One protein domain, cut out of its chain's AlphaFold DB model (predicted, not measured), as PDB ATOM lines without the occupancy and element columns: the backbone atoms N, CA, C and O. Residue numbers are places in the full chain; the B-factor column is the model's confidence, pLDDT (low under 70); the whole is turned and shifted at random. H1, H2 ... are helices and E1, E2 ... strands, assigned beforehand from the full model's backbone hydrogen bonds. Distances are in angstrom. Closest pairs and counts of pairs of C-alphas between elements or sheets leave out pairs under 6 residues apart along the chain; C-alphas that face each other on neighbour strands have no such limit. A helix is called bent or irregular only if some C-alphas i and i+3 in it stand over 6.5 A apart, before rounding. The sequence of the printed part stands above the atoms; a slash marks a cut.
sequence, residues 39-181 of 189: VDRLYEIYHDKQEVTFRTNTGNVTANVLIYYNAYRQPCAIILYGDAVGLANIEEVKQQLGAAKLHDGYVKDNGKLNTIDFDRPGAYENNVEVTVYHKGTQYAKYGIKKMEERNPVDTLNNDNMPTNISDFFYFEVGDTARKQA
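AT A GLANCE: This is residues 39 to 181 of the 189 residues of an uncharacterized protein of Mucilaginibacter sp. F39-2 (UniProt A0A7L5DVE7). A twisted wall of seven antiparallel strands has two helices, H1 and H2, packed over one face, with the small H4 beside the strands on the opposite face. The two longest strands, E6 and E7, run side by side through the middle of the sheet, and beyond one end of them the stretch that joins them reaches away from the rest, with the short H3 in it. The printed part has 143 residues with four named helices and seven named strands, in the order H1 E1 E2 E3 H2 E4 E5 E6 H3 E7 H4 along the chain; across the sheet the order is E1 E2 E3 E7 E6 E5 E4. The class is mixed, helices and strands. The whole is compact, with a radius of gyration of the C-alphas of 16.8 A, yet elongated in outline, spanning 53 by 34 by 34 A.

HOW THE PARTS SIT: In the sheet E7, residues 164 to 175, is the antiparallel neighbour of E6, residues 138 to 149, at 167 degrees, with N 141 and O 172 2.8 A apart, within hydrogen-bond range. On the other side of E7 is E3, residues 75 to 84, also antiparallel at 167 degrees, with N 80 and O 171 at 2.8 A. E2, residues 60 to 69, and E3 form a hairpin, with N 66 and O 79 at 2.9 A. E1, residues 51 to 55, an edge strand, forms a hairpin with E2, with N 52 and O 63 at 2.8 A. E1, E2 and E3 are a meander, each strand the antiparallel neighbour of the one before. E4, residues 114 to 117, the other edge strand, makes a second meander with E5, residues 127 to 135, and E6; N 116 and O 128 are 2.9 A apart, and N 133 and O 140 2.8 A. The pairing of E5 is staggered: residues 127 to 130 pair with E4, residues 130 to 135 with E6. H2, residues 90 to 103, is on the sheet at a height of 7.1 A and only just over E7, where 3 of its 14 C-alphas fall; it runs along the strands, at 3 degrees to E7 on the local plane. Its closest C-alphas to E6 are those of Lys 94 and Tyr 142, 6.3 A. H1, residues 39 to 46, is on the same face at a height of 8.2 A, over E2 and E3, slantwise to the strands at 54 degrees to E2 on the local plane. H1 and H2 are apart; with the sheet they form two layers, helices on one face of a sheet. H4, residues 176 to 179, is on the opposite face, over none of the strands; the C-alphas of Cys 76 and Arg 178 are the closest of E3 and H4, 5.3 A. H3, residues 152 to 156, is not on the sheet, and it is irregular: C-alphas 153 and 156 are 7.1 A apart. In H2 every O i to N i+4 pair is within hydrogen-bond range; H1 has 3 of 4, H3 0 of 1 with 0 of 2 O i to N i+3 pairs, and H4 is too short for an i+4 pair.

IN THESE COORDINATES: H1 begins at C-alpha 39, (132.107, 143.517, 139.324). E7 measures 35.2 A from first to last C-alpha and E6 34.6 A, E2 28.5 A, E3 26.0 A, E5 24.7 A and H2 20.0 A. E6 ends at C-alpha 149, (129.621, 170.818, 121.064), and H4 at C-alpha 179, (138.895, 149.863, 146.034).

THE WHOLE: The two C-alphas farthest apart are those of Tyr 72 and Asn 158, 54.4 A. The printed part, residues 39 to 181, has no cut. No link is long; those from H2 to E4, E4 to E5 and H3 to E7 are short. Mean pLDDT of the printed part is 84.4, and it is under 70 at residue 87, residues 120 to 125 and residues 149 to 164.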
ATOM      1  N   VAL A  39     130.823 143.216 139.967       93.44
ATOM      2  CA  VAL A  39     132.107 143.517 139.324       93.44
ATOM      3  C   VAL A  39     132.786 142.254 138.775       93.44
ATOM      4  O   VAL A  39     133.341 142.299 137.683       93.44
ATOM      5  N   ASP A  40     132.673 141.101 139.448       94.00
ATOM      6  CA  ASP A  40     133.230 139.832 138.950       94.00
ATOM      7  C   ASP A  40     132.421 139.280 137.777       94.00
ATOM      8  O   ASP A  40     132.974 138.647 136.880       94.00
ATOM      9  N   ARG A  41     131.096 139.476 137.791       92.50
ATOM     10  CA  ARG A  41     130.211 139.084 136.682       92.50
ATOM     11  C   ARG A  41     130.527 139.885 135.426       92.50
ATOM     12  O   ARG A  41     130.670 139.310 134.356       92.50
ATOM     13  N   LEU A  42     130.682 141.198 135.568       93.81
ATOM     14  CA  LEU A  42     130.998 142.083 134.452       93.81
ATOM     15  C   LEU A  42     132.442 141.904 133.966       93.81
ATOM     16  O   LEU A  42     132.685 141.993 132.767       93.81
ATOM     17  N   TYR A  43     133.388 141.595 134.857       94.38
ATOM     18  CA  TYR A  43     134.779 141.356 134.468       94.38
ATOM     19  C   TYR A  43     134.908 140.176 133.504       94.38
ATOM     20  O   TYR A  43     135.550 140.301 132.467       94.38
ATOM     21  N   GLU A  44     134.228 139.059 133.779       94.00
ATOM     22  CA  GLU A  44     134.222 137.910 132.861       94.00
ATOM     23  C   GLU A  44     133.717 138.269 131.455       94.00
ATOM     24  O   GLU A  44     134.156 137.662 130.483       94.00
ATOM     25  N   ILE A  45     132.842 139.271 131.332       93.62
ATOM     26  CA  ILE A  45     132.246 139.687 130.055       93.62
ATOM     27  C   ILE A  45     133.128 140.698 129.306       93.62
ATOM     28  O   ILE A  45     133.086 140.733 128.071       93.62
ATOM     29  N   TYR A  46     133.870 141.542 130.031       92.75
ATOM     30  CA  TYR A  46     134.494 142.751 129.479       92.75
ATOM     31  C   TYR A  46     136.020 142.839 129.623       92.75
ATOM     32  O   TYR A  46     136.600 143.763 129.065       92.75
ATOM     33  N   HIS A  47     136.689 141.934 130.347       94.31
ATOM     34  CA  HIS A  47     138.130 142.047 130.646       94.31
ATOM     35  C   HIS A  47     139.060 142.121 129.423       94.31
ATOM     36  O   HIS A  47     140.167 142.645 129.530       94.31
ATOM     37  N   ASP A  48     138.622 141.597 128.283       92.75
ATOM     38  CA  ASP A  48     139.342 141.557 127.013       92.75
ATOM     39  C   ASP A  48     138.812 142.575 125.989       92.75
ATOM     40  O   ASP A  48     139.255 142.591 124.840       92.75
ATOM     41  N   LYS A  49     137.877 143.444 126.393       91.06
ATOM     42  CA  LYS A  49     137.203 144.399 125.509       91.06
ATOM     43  C   LYS A  49     137.612 145.827 125.823       91.06
ATOM     44  O   LYS A  49     137.674 146.232 126.978       91.06
ATOM     45  N   GLN A  50     137.834 146.594 124.763       93.00
ATOM     46  CA  GLN A  50     138.003 148.046 124.832       93.00
ATOM     47  C   GLN A  50     136.686 148.774 124.556       93.00
ATOM     48  O   GLN A  50     136.455 149.851 125.092       93.00
ATOM     49  N   GLU A  51     135.800 148.152 123.778       93.19
ATOM     50  CA  GLU A  51     134.489 148.682 123.430       93.19
ATOM     51  C   GLU A  51     133.436 147.568 123.429       93.19
ATOM     52  O   GLU A  51     133.735 146.385 123.227       93.19
ATOM     53  N   VAL A  52     132.181 147.946 123.645       91.69
ATOM     54  CA  VAL A  52     131.021 147.069 123.514       91.69
ATOM     55  C   VAL A  52     129.889 147.808 122.820       91.69
ATOM     56  O   VAL A  52     129.545 148.926 123.187       91.69
ATOM     57  N   THR A  53     129.261 147.152 121.849       90.81
ATOM     58  CA  THR A  53     128.021 147.636 121.248       90.81
ATOM     59  C   THR A  53     126.840 146.898 121.859       90.81
ATOM     60  O   THR A  53     126.796 145.666 121.849       90.81
ATOM     61  N   PHE A  54     125.864 147.638 122.374       83.88
ATOM     62  CA  PHE A  54     124.595 147.087 122.839       83.88
ATOM     63  C   PHE A  54     123.425 147.722 122.097       83.88
ATOM     64  O   PHE A  54     123.499 148.843 121.588       83.88
ATOM     65  N   ARG A  55     122.335 146.964 122.012       83.38
ATOM     66  CA  ARG A  55     121.122 147.375 121.314       83.38
ATOM     67  C   ARG A  55     120.167 148.053 122.289       83.38
ATOM     68  O   ARG A  55     119.862 147.505 123.343       83.38
ATOM     69  N   THR A  56     119.685 149.224 121.906       84.50
ATOM     70  CA  THR A  56     118.531 149.899 122.498       84.50
ATOM     71  C   THR A  56     117.293 149.615 121.644       84.50
ATOM     72  O   THR A  56     117.385 149.048 120.550       84.50
ATOM     73  N   ASN A  57     116.114 150.020 122.110       78.81
ATOM     74  CA  ASN A  57     114.881 149.868 121.330       78.81
ATOM     75  C   ASN A  57     114.918 150.628 119.996       78.81
ATOM     76  O   ASN A  57     114.225 150.255 119.050       78.81
ATOM     77  N   THR A  58     115.733 151.677 119.913       84.88
ATOM     78  CA  THR A  58     115.759 152.621 118.793       84.88
ATOM     79  C   THR A  58     117.067 152.607 118.004       84.88
ATOM     80  O   THR A  58     117.151 153.262 116.968       84.88
ATOM     81  N   GLY A  59     118.086 151.859 118.437       82.12
ATOM     82  CA  GLY A  59     119.362 151.795 117.729       82.12
ATOM     83  C   GLY A  59     120.422 150.958 118.436       82.12
ATOM     84  O   GLY A  59     120.141 150.229 119.380       82.12
ATOM     85  N   ASN A  60     121.660 151.070 117.967       85.88
ATOM     86  CA  ASN A  60     122.825 150.494 118.628       85.88
ATOM     87  C   ASN A  60     123.659 151.623 119.231       85.88
ATOM     88  O   ASN A  60     123.778 152.688 118.629       85.88
ATOM     89  N   VAL A  61     124.244 151.372 120.397       87.62
ATOM     90  CA  VAL A  61     125.144 152.301 121.085       87.62
ATOM     91  C   VAL A  61     126.454 151.579 121.343       87.62
ATOM     92  O   VAL A  61     126.447 150.456 121.850       87.62
ATOM     93  N   THR A  62     127.566 152.219 120.991       90.56
ATOM     94  CA  THR A  62     128.910 151.738 121.318       90.56
ATOM     95  C   THR A  62     129.407 152.465 122.562       90.56
ATOM     96  O   THR A  62     129.382 153.690 122.627       90.56
ATOM     97  N   ALA A  63     129.837 151.698 123.557       90.56
ATOM     98  CA  ALA A  63     130.448 152.188 124.781       90.56
ATOM     99  C   ALA A  63     131.913 151.775 124.839       90.56
ATOM    100  O   ALA A  63     132.244 150.625 124.552       90.56
ATOM    101  N   ASN A  64     132.756 152.678 125.316       93.25
ATOM    102  CA  ASN A  64     134.088 152.358 125.795       93.25
ATOM    103  C   ASN A  64     133.993 151.587 127.111       93.25
ATOM    104  O   ASN A  64     133.126 151.858 127.947       93.25
ATOM    105  N   VAL A  65     134.914 150.650 127.304       92.19
ATOM    106  CA  VAL A  65     135.057 149.843 128.513       92.19
ATOM    107  C   VAL A  65     136.304 150.308 129.259       92.19
ATOM    108  O   VAL A  65     137.417 150.223 128.748       92.19
ATOM    109  N   LEU A  66     136.132 150.745 130.506       93.12
ATOM    110  CA  LEU A  66     137.234 151.067 131.410       93.12
ATOM    111  C   LEU A  66     137.158 150.194 132.662       93.12
ATOM    112  O   LEU A  66     136.121 150.105 133.319       93.12
ATOM    113  N   ILE A  67     138.277 149.558 133.006       93.25
ATOM    114  CA  ILE A  67     138.384 148.674 134.168       93.25
ATOM    115  C   ILE A  67     139.418 149.248 135.127       93.25
ATOM    116  O   ILE A  67     140.601 149.353 134.800       93.25
ATOM    117  N   TYR A  68     138.976 149.583 136.335       92.25
ATOM    118  CA  TYR A  68     139.867 149.969 137.417       92.25
ATOM    119  C   TYR A  68     140.276 148.745 138.226       92.25
ATOM    120  O   TYR A  68     139.439 147.951 138.667       92.25
ATOM    121  N   TYR A  69     141.579 148.635 138.463       91.69
ATOM    122  CA  TYR A  69     142.173 147.599 139.292       91.69
ATOM    123  C   TYR A  69     142.689 148.195 140.599       91.69
ATOM    124  O   TYR A  69     143.192 149.318 140.634       91.69
ATOM    125  N   ASN A  70     142.597 147.429 141.683       90.31
ATOM    126  CA  ASN A  70     143.226 147.789 142.949       90.31
ATOM    127  C   ASN A  70     144.732 147.451 142.960       90.31
ATOM    128  O   ASN A  70     145.291 146.918 141.998       90.31
ATOM    129  N   ALA A  71     145.394 147.699 144.094       87.06
ATOM    130  CA  ALA A  71     146.828 147.455 144.261       87.06
ATOM    131  C   ALA A  71     147.248 145.971 144.131       87.06
ATOM    132  O   ALA A  71     148.437 145.674 143.992       87.06
ATOM    133  N   TYR A  72     146.286 145.043 144.149       87.31
ATOM    134  CA  TYR A  72     146.473 143.602 143.959       87.31
ATOM    135  C   TYR A  72     146.113 143.125 142.548       87.31
ATOM    136  O   TYR A  72     146.042 141.921 142.317       87.31
ATOM    137  N   ARG A  73     145.889 144.048 141.601       89.06
ATOM    138  CA  ARG A  73     145.434 143.747 140.233       89.06
ATOM    139  C   ARG A  73     144.084 143.025 140.184       89.06
ATOM    140  O   ARG A  73     143.817 142.276 139.251       89.06
ATOM    141  N   GLN A  74     143.223 143.249 141.173       90.75
ATOM    142  CA  GLN A  74     141.845 142.762 141.146       90.75
ATOM    143  C   GLN A  74     140.916 143.867 140.634       90.75
ATOM    144  O   GLN A  74     141.088 145.018 141.054       90.75
ATOM    145  N   PRO A  75     139.931 143.551 139.773       92.88
ATOM    146  CA  PRO A  75     138.974 144.540 139.296       92.88
ATOM    147  C   PRO A  75     138.135 145.054 140.473       92.88
ATOM    148  O   PRO A  75     137.543 144.274 141.232       92.88
ATOM    149  N   CYS A  76     138.117 146.375 140.643       93.94
ATOM    150  CA  CYS A  76     137.367 147.061 141.694       93.94
ATOM    151  C   CYS A  76     136.236 147.937 141.144       93.94
ATOM    152  O   CYS A  76     135.271 148.174 141.867       93.94
ATOM    153  N   ALA A  77     136.312 148.357 139.879       94.94
ATOM    154  CA  ALA A  77     135.206 148.986 139.169       94.94
ATOM    155  C   ALA A  77     135.294 148.712 137.663       94.94
ATOM    156  O   ALA A  77     136.387 148.605 137.107       94.94
ATOM    157  N   ILE A  78     134.136 148.616 137.018       94.06
ATOM    158  CA  ILE A  78     133.980 148.534 135.565       94.06
ATOM    159  C   ILE A  78     133.034 149.648 135.144       94.06
ATOM    160  O   ILE A  78     131.968 149.816 135.740       94.06
ATOM    161  N   ILE A  79     133.443 150.399 134.129       94.88
ATOM    162  CA  ILE A  79     132.737 151.563 133.614       94.88
ATOM    163  C   ILE A  79     132.484 151.357 132.127       94.88
ATOM    164  O   ILE A  79     133.404 151.045 131.374       94.88
ATOM    165  N   LEU A  80     131.235 151.565 131.725       94.81
ATOM    166  CA  LEU A  80     130.817 151.711 130.340       94.81
ATOM    167  C   LEU A  80     130.445 153.174 130.111       94.81
ATOM    168  O   LEU A  80     129.581 153.700 130.816       94.81
ATOM    169  N   TYR A  81     131.093 153.831 129.156       92.62
ATOM    170  CA  TYR A  81     130.830 155.240 128.859       92.62
ATOM    171  C   TYR A  81     130.990 155.546 127.373       92.62
ATOM    172  O   TYR A  81     131.730 154.869 126.659       92.62
ATOM    173  N   GLY A  82     130.315 156.580 126.895       90.94
ATOM    174  CA  GLY A  82     130.390 156.982 125.497       90.94
ATOM    175  C   GLY A  82     129.278 157.942 125.121       90.94
ATOM    176  O   GLY A  82     128.497 158.368 125.971       90.94
ATOM    177  N   ASP A  83     129.213 158.254 123.833       89.06
ATOM    178  CA  ASP A  83     128.176 159.103 123.266       89.06
ATOM    179  C   ASP A  83     127.088 158.251 122.616       89.06
ATOM    180  O   ASP A  83     127.348 157.419 121.744       89.06
ATOM    181  N   ALA A  84     125.843 158.482 123.018       88.00
ATOM    182  CA  ALA A  84     124.681 158.044 122.269       88.00
ATOM    183  C   ALA A  84     124.323 159.144 121.258       88.00
ATOM    184  O   ALA A  84     123.874 160.232 121.622       88.00
ATOM    185  N   VAL A  85     124.555 158.859 119.976       79.69
ATOM    186  CA  VAL A  85     124.247 159.770 118.865       79.69
ATOM    187  C   VAL A  85     122.945 159.331 118.186       79.69
ATOM    188  O   VAL A  85     122.680 158.138 118.024       79.69
ATOM    189  N   GLY A  86     122.127 160.295 117.757       72.25
ATOM    190  CA  GLY A  86     120.895 160.037 117.007       72.25
ATOM    191  C   GLY A  86     119.694 159.701 117.895       72.25
ATOM    192  O   GLY A  86     119.446 160.369 118.890       72.25
ATOM    193  N   LEU A  87     118.902 158.693 117.509       67.06
ATOM    194  CA  LEU A  87     117.634 158.344 118.175       67.06
ATOM    195  C   LEU A  87     117.786 157.336 119.325       67.06
ATOM    196  O   LEU A  87     116.777 156.858 119.846       67.06
ATOM    197  N   ALA A  88     119.009 156.949 119.696       79.94
ATOM    198  CA  ALA A  88     119.241 155.936 120.721       79.94
ATOM    199  C   ALA A  88     118.698 156.392 122.089       79.94
ATOM    200  O   ALA A  88     119.211 157.333 122.685       79.94
ATOM    201  N   ASN A  89     117.675 155.704 122.610       86.94
ATOM    202  CA  ASN A  89     117.042 156.064 123.880       86.94
ATOM    203  C   ASN A  89     117.861 155.534 125.065       86.94
ATOM    204  O   ASN A  89     117.544 154.504 125.664       86.94
ATOM    205  N   ILE A  90     118.959 156.220 125.370       91.69
ATOM    206  CA  ILE A  90     119.873 155.821 126.441       91.69
ATOM    207  C   ILE A  90     119.268 156.055 127.838       91.69
ATOM    208  O   ILE A  90     119.575 155.311 128.770       91.69
ATOM    209  N   GLU A  91     118.326 156.996 127.979       91.50
ATOM    210  CA  GLU A  91     117.602 157.221 129.240       91.50
ATOM    211  C   GLU A  91     116.761 156.002 129.640       91.50
ATOM    212  O   GLU A  91     116.752 155.614 130.810       91.50
ATOM    213  N   GLU A  92     116.124 155.326 128.679       90.25
ATOM    214  CA  GLU A  92     115.420 154.069 128.947       90.25
ATOM    215  C   GLU A  92     116.375 152.984 129.471       90.25
ATOM    216  O   GLU A  92     116.063 152.304 130.451       90.25
ATOM    217  N   VAL A  93     117.571 152.859 128.883       91.62
ATOM    218  CA  VAL A  93     118.591 151.904 129.347       91.62
ATOM    219  C   VAL A  93     118.973 152.193 130.799       91.62
ATOM    220  O   VAL A  93     118.982 151.284 131.629       91.62
ATOM    221  N   LYS A  94     119.219 153.461 131.148       93.94
ATOM    222  CA  LYS A  94     119.501 153.877 132.532       93.94
ATOM    223  C   LYS A  94     118.357 153.516 133.486       93.94
ATOM    224  O   LYS A  94     118.623 153.014 134.580       93.94
ATOM    225  N   GLN A  95     117.100 153.728 133.091       93.62
ATOM    226  CA  GLN A  95     115.937 153.363 133.909       93.62
ATOM    227  C   GLN A  95     115.853 151.848 134.140       93.62
ATOM    228  O   GLN A  95     115.672 151.412 135.279       93.62
ATOM    229  N   GLN A  96     116.050 151.046 133.090       92.62
ATOM    230  CA  GLN A  96     116.053 149.585 133.176       92.62
ATOM    231  C   GLN A  96     117.193 149.068 134.067       92.62
ATOM    232  O   GLN A  96     116.965 148.216 134.927       92.62
ATOM    233  N   LEU A  97     118.401 149.624 133.930       93.81
ATOM    234  CA  LEU A  97     119.544 149.302 134.790       93.81
ATOM    235  C   LEU A  97     119.262 149.638 136.261       93.81
ATOM    236  O   LEU A  97     119.598 148.856 137.153       93.81
ATOM    237  N   GLY A  98     118.627 150.783 136.527       91.62
ATOM    238  CA  GLY A  98     118.208 151.180 137.869       91.62
ATOM    239  C   GLY A  98     117.168 150.231 138.468       91.62
ATOM    240  O   GLY A  98     117.328 149.779 139.602       91.62
ATOM    241  N   ALA A  99     116.135 149.875 137.700       94.44
ATOM    242  CA  ALA A  99     115.107 148.924 138.119       94.44
ATOM    243  C   ALA A  99     115.694 147.532 138.408       94.44
ATOM    244  O   ALA A  99     115.372 146.930 139.433       94.44
ATOM    245  N   ALA A 100     116.615 147.057 137.564       94.56
ATOM    246  CA  ALA A 100     117.320 145.797 137.773       94.56
ATOM    247  C   ALA A 100     118.144 145.803 139.072       94.56
ATOM    248  O   ALA A 100     118.117 144.833 139.823       94.56
ATOM    249  N   LYS A 101     118.824 146.912 139.398       94.19
ATOM    250  CA  LYS A 101     119.571 147.027 140.663       94.19
ATOM    251  C   LYS A 101     118.657 146.989 141.882       94.19
ATOM    252  O   LYS A 101     118.978 146.303 142.850       94.19
ATOM    253  N   LEU A 102     117.519 147.679 141.830       94.56
ATOM    254  CA  LEU A 102     116.521 147.620 142.901       94.56
ATOM    255  C   LEU A 102     115.982 146.194 143.081       94.56
ATOM    256  O   LEU A 102     115.910 145.707 144.209       94.56
ATOM    257  N   HIS A 103     115.679 145.500 141.982       93.94
ATOM    258  CA  HIS A 103     115.270 144.094 142.003       93.94
ATOM    259  C   HIS A 103     116.351 143.179 142.611       93.94
ATOM    260  O   HIS A 103     116.045 142.289 143.400       93.94
ATOM    261  N   ASP A 104     117.628 143.451 142.329       91.69
ATOM    262  CA  ASP A 104     118.773 142.723 142.888       91.69
ATOM    263  C   ASP A 104     119.073 143.080 144.359       91.69
ATOM    264  O   ASP A 104     120.055 142.593 144.938       91.69
ATOM    265  N   GLY A 105     118.238 143.904 144.997       93.62
ATOM    266  CA  GLY A 105     118.336 144.267 146.409       93.62
ATOM    267  C   GLY A 105     119.335 145.385 146.703       93.62
ATOM    268  O   GLY A 105     119.807 145.492 147.835       93.62
ATOM    269  N   TYR A 106     119.693 146.194 145.703       95.69
ATOM    270  CA  TYR A 106     120.365 147.463 145.951       95.69
ATOM    271  C   TYR A 106     119.373 148.500 146.482       95.69
ATOM    272  O   TYR A 106     118.197 148.508 146.126       95.69
ATOM    273  N   VAL A 107     119.880 149.433 147.280       96.56
ATOM    274  CA  VAL A 107     119.153 150.615 147.740       96.56
ATOM    275  C   VAL A 107     119.637 151.818 146.942       96.56
ATOM    276  O   VAL A 107     120.842 152.026 146.808       96.56
ATOM    277  N   LYS A 108     118.704 152.604 146.403       95.50
ATOM    278  CA  LYS A 108     119.018 153.879 145.753       95.50
ATOM    279  C   LYS A 108     119.465 154.894 146.809       95.50
ATOM    280  O   LYS A 108     118.761 155.099 147.797       95.50
ATOM    281  N   ASP A 109     120.608 155.528 146.584       92.62
ATOM    282  CA  ASP A 109     121.050 156.667 147.379       92.62
ATOM    283  C   ASP A 109     120.202 157.889 147.006       92.62
ATOM    284  O   ASP A 109     120.240 158.375 145.875       92.62
ATOM    285  N   ASN A 110     119.393 158.347 147.961       84.19
ATOM    286  CA  ASN A 110     118.571 159.552 147.833       84.19
ATOM    287  C   ASN A 110     119.246 160.776 148.482       84.19
ATOM    288  O   ASN A 110     118.580 161.780 148.729       84.19
ATOM    289  N   GLY A 111     120.531 160.667 148.836       70.88
ATOM    290  CA  GLY A 111     121.337 161.735 149.409       70.88
ATOM    291  C   GLY A 111     121.671 162.856 148.419       70.88
ATOM    292  O   GLY A 111     120.959 163.101 147.445       70.88
ATOM    293  N   LYS A 112     122.759 163.584 148.699       71.25
ATOM    294  CA  LYS A 112     123.224 164.702 147.864       71.25
ATOM    295  C   LYS A 112     123.407 164.284 146.403       71.25
ATOM    296  O   LYS A 112     123.761 163.149 146.101       71.25
ATOM    297  N   LEU A 113     123.229 165.268 145.526       77.44
ATOM    298  CA  LEU A 113     123.555 165.190 144.110       77.44
ATOM    299  C   LEU A 113     124.992 164.659 143.945       77.44
ATOM    300  O   LEU A 113     125.937 165.257 144.464       77.44
ATOM    301  N   ASN A 114     125.140 163.510 143.284       86.31
ATOM    302  CA  ASN A 114     126.436 162.898 143.018       86.31
ATOM    303  C   ASN A 114     126.854 163.256 141.595       86.31
ATOM    304  O   ASN A 114     126.102 163.000 140.656       86.31
ATOM    305  N   THR A 115     128.052 163.805 141.430       88.44
ATOM    306  CA  THR A 115     128.621 164.134 140.122       88.44
ATOM    307  C   THR A 115     129.888 163.326 139.878       88.44
ATOM    308  O   THR A 115     130.639 163.018 140.805       88.44
ATOM    309  N   ILE A 116     130.113 162.955 138.621       85.00
ATOM    310  CA  ILE A 116     131.363 162.364 138.148       85.00
ATOM    311  C   ILE A 116     131.965 163.310 137.125       85.00
ATOM    312  O   ILE A 116     131.317 163.616 136.126       85.00
ATOM    313  N   ASP A 117     133.196 163.739 137.373       84.81
ATOM    314  CA  ASP A 117     133.960 164.516 136.408       84.81
ATOM    315  C   ASP A 117     134.628 163.577 135.396       84.81
ATOM    316  O   ASP A 117     135.158 162.521 135.755       84.81
ATOM    317  N   PHE A 118     134.612 163.959 134.127       75.19
ATOM    318  CA  PHE A 118     135.287 163.281 133.030       75.19
ATOM    319  C   PHE A 118     136.081 164.311 132.227       75.19
ATOM    320  O   PHE A 118     135.651 165.443 132.032       75.19
ATOM    321  N   ASP A 119     137.257 163.924 131.751       70.81
ATOM    322  CA  ASP A 119     138.074 164.803 130.921       70.81
ATOM    323  C   ASP A 119     137.715 164.577 129.447       70.81
ATOM    324  O   ASP A 119     138.065 163.544 128.867       70.81
ATOM    325  N   ARG A 120     136.951 165.506 128.854       64.81
ATOM    326  CA  ARG A 120     136.617 165.498 127.423       64.81
ATOM    327  C   ARG A 120     137.160 166.763 126.753       64.81
ATOM    328  O   ARG A 120     136.710 167.865 127.075       64.81
ATOM    329  N   PRO A 121     138.068 166.630 125.773       59.97
ATOM    330  CA  PRO A 121     138.524 167.764 124.979       59.97
ATOM    331  C   PRO A 121     137.349 168.458 124.274       59.97
ATOM    332  O   PRO A 121     136.565 167.806 123.591       59.97
ATOM    333  N   GLY A 122     137.234 169.780 124.428       56.06
ATOM    334  CA  GLY A 122     136.232 170.597 123.727       56.06
ATOM    335  C   GLY A 122     134.837 170.657 124.365       56.06
ATOM    336  O   GLY A 122     133.987 171.391 123.864       56.06
ATOM    337  N   ALA A 123     134.591 169.949 125.471       60.44
ATOM    338  CA  ALA A 123     133.327 170.052 126.195       60.44
ATOM    339  C   ALA A 123     133.293 171.292 127.108       60.44
ATOM    340  O   ALA A 123     134.260 171.608 127.801       60.44
ATOM    341  N   TYR A 124     132.159 172.002 127.102       58.09
ATOM    342  CA  TYR A 124     131.937 173.185 127.944       58.09
ATOM    343  C   TYR A 124     131.748 172.822 129.424       58.09
ATOM    344  O   TYR A 124     132.142 173.579 130.309       58.09
ATOM    345  N   GLU A 125     131.162 171.656 129.702       63.84
ATOM    346  CA  GLU A 125     130.973 171.163 131.059       63.84
ATOM    347  C   GLU A 125     131.307 169.673 131.152       63.84
ATOM    348  O   GLU A 125     130.785 168.852 130.400       63.84
ATOM    349  N   ASN A 126     132.140 169.343 132.136       73.12
ATOM    350  CA  ASN A 126     132.854 168.071 132.238       73.12
ATOM    351  C   ASN A 126     132.368 167.177 133.386       73.12
ATOM    352  O   ASN A 126     133.065 166.259 133.793       73.12
ATOM    353  N   ASN A 127     131.185 167.446 133.933       85.56
ATOM    354  CA  ASN A 127     130.577 166.643 134.995       85.56
ATOM    355  C   ASN A 127     129.331 165.910 134.479       85.56
ATOM    356  O   ASN A 127     128.671 166.392 133.567       85.56
ATOM    357  N   VAL A 128     128.998 164.750 135.037       87.81
ATOM    358  CA  VAL A 128     127.717 164.056 134.831       87.81
ATOM    359  C   VAL A 128     127.088 163.792 136.185       87.81
ATOM    360  O   VAL A 128     127.720 163.201 137.061       87.81
ATOM    361  N   GLU A 129     125.829 164.187 136.352       91.75
ATOM    362  CA  GLU A 129     125.030 163.781 137.504       91.75
ATOM    363  C   GLU A 129     124.695 162.288 137.423       91.75
ATOM    364  O   GLU A 129     124.203 161.788 136.406       91.75
ATOM    365  N   VAL A 130     124.942 161.562 138.512       93.62
ATOM    366  CA  VAL A 130     124.727 160.118 138.589       93.62
ATOM    367  C   VAL A 130     123.730 159.761 139.683       93.62
ATOM    368  O   VAL A 130     123.768 160.268 140.804       93.62
ATOM    369  N   THR A 131     122.860 158.803 139.375       95.56
ATOM    370  CA  THR A 131     122.093 158.089 140.394       95.56
ATOM    371  C   THR A 131     122.938 156.953 140.947       95.56
ATOM    372  O   THR A 131     123.459 156.145 140.176       95.56
ATOM    373  N   VAL A 132     123.053 156.876 142.271       96.19
ATOM    374  CA  VAL A 132     123.879 155.877 142.950       96.19
ATOM    375  C   VAL A 132     122.998 154.813 143.609       96.19
ATOM    376  O   VAL A 132     121.933 155.106 144.146       96.19
ATOM    377  N   TYR A 133     123.445 153.562 143.552       96.25
ATOM    378  CA  TYR A 133     122.807 152.400 144.160       96.25
ATOM    379  C   TYR A 133     123.837 151.634 144.991       96.25
ATOM    380  O   TYR A 133     124.960 151.442 144.528       96.25
ATOM    381  N   HIS A 134     123.456 151.127 146.166       95.38
ATOM    382  CA  HIS A 134     124.352 150.404 147.077       95.38
ATOM    383  C   HIS A 134     123.786 149.063 147.552       95.38
ATOM    384  O   HIS A 134     122.598 148.950 147.839       95.38
ATOM    385  N   LYS A 135     124.655 148.055 147.695       94.00
ATOM    386  CA  LYS A 135     124.348 146.755 148.308       94.00
ATOM    387  C   LYS A 135     125.573 146.234 149.060       94.00
ATOM    388  O   LYS A 135     126.471 145.627 148.475       94.00
ATOM    389  N   GLY A 136     125.614 146.470 150.371       92.69
ATOM    390  CA  GLY A 136     126.815 146.210 151.167       92.69
ATOM    391  C   GLY A 136     127.979 147.074 150.673       92.69
ATOM    392  O   GLY A 136     127.867 148.294 150.639       92.69
ATOM    393  N   THR A 137     129.076 146.443 150.258       93.50
ATOM    394  CA  THR A 137     130.250 147.119 149.678       93.50
ATOM    395  C   THR A 137     130.114 147.375 148.175       93.50
ATOM    396  O   THR A 137     130.879 148.153 147.608       93.50
ATOM    397  N   GLN A 138     129.127 146.759 147.520       95.38
ATOM    398  CA  GLN A 138     128.893 146.941 146.094       95.38
ATOM    399  C   GLN A 138     128.154 148.242 145.824       95.38
ATOM    400  O   GLN A 138     127.289 148.663 146.599       95.38
ATOM    401  N   TYR A 139     128.449 148.844 144.678       95.56
ATOM    402  CA  TYR A 139     127.753 150.026 144.208       95.56
ATOM    403  C   TYR A 139     127.550 150.010 142.693       95.56
ATOM    404  O   TYR A 139     128.263 149.332 141.951       95.56
ATOM    405  N   ALA A 140     126.575 150.790 142.241       97.19
ATOM    406  CA  ALA A 140     126.395 151.140 140.843       97.19
ATOM    407  C   ALA A 140     126.105 152.638 140.712       97.19
ATOM    408  O   ALA A 140     125.425 153.203 141.569       97.19
ATOM    409  N   LYS A 141     126.616 153.278 139.660       96.06
ATOM    410  CA  LYS A 141     126.350 154.685 139.342       96.06
ATOM    411  C   LYS A 141     125.919 154.805 137.894       96.06
ATOM    412  O   LYS A 141     126.644 154.341 137.017       96.06
ATOM    413  N   TYR A 142     124.782 155.444 137.647       95.62
ATOM    414  CA  TYR A 142     124.271 155.647 136.295       95.62
ATOM    415  C   TYR A 142     123.934 157.113 136.064       95.62
ATOM    416  O   TYR A 142     123.107 157.680 136.781       95.62
ATOM    417  N   GLY A 143     124.555 157.712 135.055       93.75
ATOM    418  CA  GLY A 143     124.336 159.100 134.674       93.75
ATOM    419  C   GLY A 143     124.280 159.262 133.168       93.75
ATOM    420  O   GLY A 143     124.900 158.499 132.427       93.75
ATOM    421  N   ILE A 144     123.502 160.247 132.741       92.38
ATOM    422  CA  ILE A 144     123.398 160.687 131.354       92.38
ATOM    423  C   ILE A 144     123.436 162.204 131.379       92.38
ATOM    424  O   ILE A 144     122.812 162.824 132.243       92.38
ATOM    425  N   LYS A 145     124.158 162.788 130.432       89.19
ATOM    426  CA  LYS A 145     124.220 164.222 130.230       89.19
ATOM    427  C   LYS A 145     124.120 164.545 128.753       89.19
ATOM    428  O   LYS A 145     124.879 164.014 127.947       89.19
ATOM    429  N   LYS A 146     123.222 165.470 128.425       86.38
ATOM    430  CA  LYS A 146     123.189 166.065 127.097       86.38
ATOM    431  C   LYS A 146     124.426 166.946 126.920       86.38
ATOM    432  O   LYS A 146     124.642 167.880 127.691       86.38
ATOM    433  N   MET A 147     125.216 166.630 125.909       79.25
ATOM    434  CA  MET A 147     126.400 167.366 125.502       79.25
ATOM    435  C   MET A 147     126.086 168.221 124.289       79.25
ATOM    436  O   MET A 147     125.478 167.748 123.327       79.25
ATOM    437  N   GLU A 148     126.551 169.462 124.328       74.81
ATOM    438  CA  GLU A 148     126.487 170.397 123.212       74.81
ATOM    439  C   GLU A 148     127.915 170.774 122.820       74.81
ATOM    440  O   GLU A 148     128.633 171.410 123.595       74.81
ATOM    441  N   GLU A 149     128.342 170.379 121.621       65.50
ATOM    442  CA  GLU A 149     129.621 170.818 121.064       65.50
ATOM    443  C   GLU A 149     129.403 172.096 120.251       65.50
ATOM    444  O   GLU A 149     128.597 172.136 119.311       65.50
ATOM    445  N   ARG A 150     130.130 173.152 120.631       63.50
ATOM    446  CA  ARG A 150     130.173 174.425 119.906       63.50
ATOM    447  C   ARG A 150     131.453 174.494 119.093       63.50
ATOM    448  O   ARG A 150     132.540 174.257 119.615       63.50
ATOM    449  N   ASN A 151     131.318 174.856 117.826       57.22
ATOM    450  CA  ASN A 151     132.453 175.030 116.940       57.22
ATOM    451  C   ASN A 151     133.237 176.289 117.372       57.22
ATOM    452  O   ASN A 151     132.648 177.370 117.433       57.22
ATOM    453  N   PRO A 152     134.545 176.211 117.679       55.66
ATOM    454  CA  PRO A 152     135.299 177.372 118.167       55.66
ATOM    455  C   PRO A 152     135.381 178.517 117.140       55.66
ATOM    456  O   PRO A 152     135.568 179.672 117.521       55.66
ATOM    457  N   VAL A 153     135.202 178.211 115.849       55.00
ATOM    458  CA  VAL A 153     135.289 179.166 114.730       55.00
ATOM    459  C   VAL A 153     134.038 180.053 114.605       55.00
ATOM    460  O   VAL A 153     134.142 181.176 114.121       55.00
ATOM    461  N   ASP A 154     132.880 179.612 115.111       51.94
ATOM    462  CA  ASP A 154     131.604 180.340 114.986       51.94
ATOM    463  C   ASP A 154     131.376 181.392 116.083       51.94
ATOM    464  O   ASP A 154     130.364 182.086 116.089       51.94
ATOM    465  N   THR A 155     132.347 181.610 116.973       50.12
ATOM    466  CA  THR A 155     132.273 182.656 118.015       50.12
ATOM    467  C   THR A 155     132.246 184.094 117.470       50.12
ATOM    468  O   THR A 155     132.033 185.032 118.238       50.12
ATOM    469  N   LEU A 156     132.435 184.285 116.159       53.25
ATOM    470  CA  LEU A 156     132.420 185.589 115.486       53.25
ATOM    471  C   LEU A 156     131.074 185.952 114.832       53.25
ATOM    472  O   LEU A 156     130.855 187.129 114.554       53.25
ATOM    473  N   ASN A 157     130.167 184.992 114.619       51.62
ATOM    474  CA  ASN A 157     128.842 185.238 114.044       51.62
ATOM    475  C   ASN A 157     127.762 184.863 115.068       51.62
ATOM    476  O   ASN A 157     127.788 183.784 115.640       51.62
ATOM    477  N   ASN A 158     126.794 185.752 115.296       48.88
ATOM    478  CA  ASN A 158     125.756 185.641 116.337       48.88
ATOM    479  C   ASN A 158     124.790 184.432 116.226       48.88
ATOM    480  O   ASN A 158     123.840 184.356 117.005       48.88
ATOM    481  N   ASP A 159     125.025 183.473 115.331       52.19
ATOM    482  CA  ASP A 159     124.236 182.242 115.213       52.19
ATOM    483  C   ASP A 159     124.897 181.109 116.008       52.19
ATOM    484  O   ASP A 159     125.503 180.177 115.491       52.19
ATOM    485  N   ASN A 160     124.761 181.222 117.327       54.72
ATOM    486  CA  ASN A 160     125.341 180.356 118.358       54.72
ATOM    487  C   ASN A 160     124.640 178.972 118.452       54.72
ATOM    488  O   ASN A 160     124.321 178.508 119.550       54.72
ATOM    489  N   MET A 161     124.319 178.328 117.324       55.25
ATOM    490  CA  MET A 161     123.637 177.027 117.329       55.25
ATOM    491  C   MET A 161     124.616 175.878 117.637       55.25
ATOM    492  O   MET A 161     125.703 175.835 117.060       55.25
ATOM    493  N   PRO A 162     124.252 174.919 118.516       58.94
ATOM    494  CA  PRO A 162     125.063 173.729 118.754       58.94
ATOM    495  C   PRO A 162     125.222 172.929 117.459       58.94
ATOM    496  O   PRO A 162     124.236 172.580 116.811       58.94
ATOM    497  N   THR A 163     126.461 172.610 117.097       60.88
ATOM    498  CA  THR A 163     126.769 171.846 115.878       60.88
ATOM    499  C   THR A 163     126.586 170.341 116.062       60.88
ATOM    500  O   THR A 163     126.353 169.626 115.089       60.88
ATOM    501  N   ASN A 164     126.651 169.854 117.303       63.75
ATOM    502  CA  ASN A 164     126.398 168.460 117.636       63.75
ATOM    503  C   ASN A 164     125.732 168.374 119.015       63.75
ATOM    504  O   ASN A 164     126.192 169.005 119.969       63.75
ATOM    505  N   ILE A 165     124.647 167.604 119.099       73.56
ATOM    506  CA  ILE A 165     123.946 167.299 120.346       73.56
ATOM    507  C   ILE A 165     123.991 165.783 120.507       73.56
ATOM    508  O   ILE A 165     123.454 165.054 119.672       73.56
ATOM    509  N   SER A 166     124.624 165.314 121.574       82.69
ATOM    510  CA  SER A 166     124.700 163.889 121.909       82.69
ATOM    511  C   SER A 166     124.370 163.671 123.377       82.69
ATOM    512  O   SER A 166     124.523 164.581 124.190       82.69
ATOM    513  N   ASP A 167     123.913 162.472 123.722       88.25
ATOM    514  CA  ASP A 167     123.727 162.088 125.116       88.25
ATOM    515  C   ASP A 167     124.945 161.276 125.562       88.25
ATOM    516  O   ASP A 167     125.097 160.102 125.216       88.25
ATOM    517  N   PHE A 168     125.826 161.901 126.336       89.88
ATOM    518  CA  PHE A 168     126.934 161.198 126.964       89.88
ATOM    519  C   PHE A 168     126.417 160.397 128.154       89.88
ATOM    520  O   PHE A 168     125.723 160.933 129.022       89.88
ATOM    521  N   PHE A 169     126.769 159.119 128.227       92.44
ATOM    522  CA  PHE A 169     126.372 158.242 129.324       92.44
ATOM    523  C   PHE A 169     127.579 157.716 130.096       92.44
ATOM    524  O   PHE A 169     128.662 157.505 129.553       92.44
ATOM    525  N   TYR A 170     127.352 157.468 131.383       93.94
ATOM    526  CA  TYR A 170     128.317 156.907 132.316       93.94
ATOM    527  C   TYR A 170     127.632 155.844 133.173       93.94
ATOM    528  O   TYR A 170     126.764 156.162 133.993       93.94
ATOM    529  N   PHE A 171     128.032 154.583 133.008       95.62
ATOM    530  CA  PHE A 171     127.535 153.456 133.791       95.62
ATOM    531  C   PHE A 171     128.685 152.744 134.500       95.62
ATOM    532  O   PHE A 171     129.502 152.087 133.869       95.62
ATOM    533  N   GLU A 172     128.727 152.832 135.824       95.94
ATOM    534  CA  GLU A 172     129.761 152.228 136.662       95.94
ATOM    535  C   GLU A 172     129.159 151.166 137.576       95.94
ATOM    536  O   GLU A 172     128.110 151.373 138.187       95.94
ATOM    537  N   VAL A 173     129.863 150.049 137.733       97.12
ATOM    538  CA  VAL A 173     129.613 149.051 138.776       97.12
ATOM    539  C   VAL A 173     130.930 148.741 139.467       97.12
ATOM    540  O   VAL A 173     131.933 148.478 138.806       97.12
ATOM    541  N   GLY A 174     130.936 148.734 140.796       95.38
ATOM    542  CA  GLY A 174     132.156 148.482 141.551       95.38
ATOM    543  C   GLY A 174     131.923 147.974 142.963       95.38
ATOM    544  O   GLY A 174     130.795 147.729 143.394       95.38
ATOM    545  N   ASP A 175     133.032 147.808 143.677       94.94
ATOM    546  CA  ASP A 175     133.073 147.359 145.062       94.94
ATOM    547  C   ASP A 175     134.044 148.228 145.880       94.94
ATOM    548  O   ASP A 175     135.248 148.297 145.607       94.94
ATOM    549  N   THR A 176     133.513 148.925 146.887       91.19
ATOM    550  CA  THR A 176     134.280 149.874 147.704       91.19
ATOM    551  C   THR A 176     135.329 149.184 148.568       91.19
ATOM    552  O   THR A 176     136.424 149.726 148.721       91.19
ATOM    553  N   ALA A 177     135.053 147.978 149.074       88.75
ATOM    554  CA  ALA A 177     136.011 147.224 149.878       88.75
ATOM    555  C   ALA A 177     137.251 146.839 149.061       88.75
ATOM    556  O   ALA A 177     138.379 146.991 149.530       88.75
ATOM    557  N   ARG A 178     137.072 146.433 147.798       87.50
ATOM    558  CA  ARG A 178     138.189 146.178 146.878       87.50
ATOM    559  C   ARG A 178     138.947 147.438 146.503       87.50
ATOM    560  O   ARG A 178     140.166 147.365 146.355       87.50
ATOM    561  N   LYS A 179     138.259 148.573 146.346       82.75
ATOM    562  CA  LYS A 179     138.895 149.863 146.034       82.75
ATOM    563  C   LYS A 179     139.817 150.331 147.164       82.75
ATOM    564  O   LYS A 179     140.872 150.891 146.891       82.75
ATOM    565  N   GLN A 180     139.443 150.069 148.415       76.88
ATOM    566  CA  GLN A 180     140.215 150.444 149.606       76.88
ATOM    567  C   GLN A 180     141.350 149.465 149.946       76.88
ATOM    568  O   GLN A 180     142.109 149.713 150.880       76.88
ATOM    569  N   ALA A 181     141.494 148.357 149.213       71.25
ATOM    570  CA  ALA A 181     142.520 147.361 149.487       71.25
ATOM    571  C   ALA A 181     143.927 147.911 149.164       71.25
ATOM    572  O   ALA A 181     144.375 147.910 148.014       71.25
TER     573      ALA A 181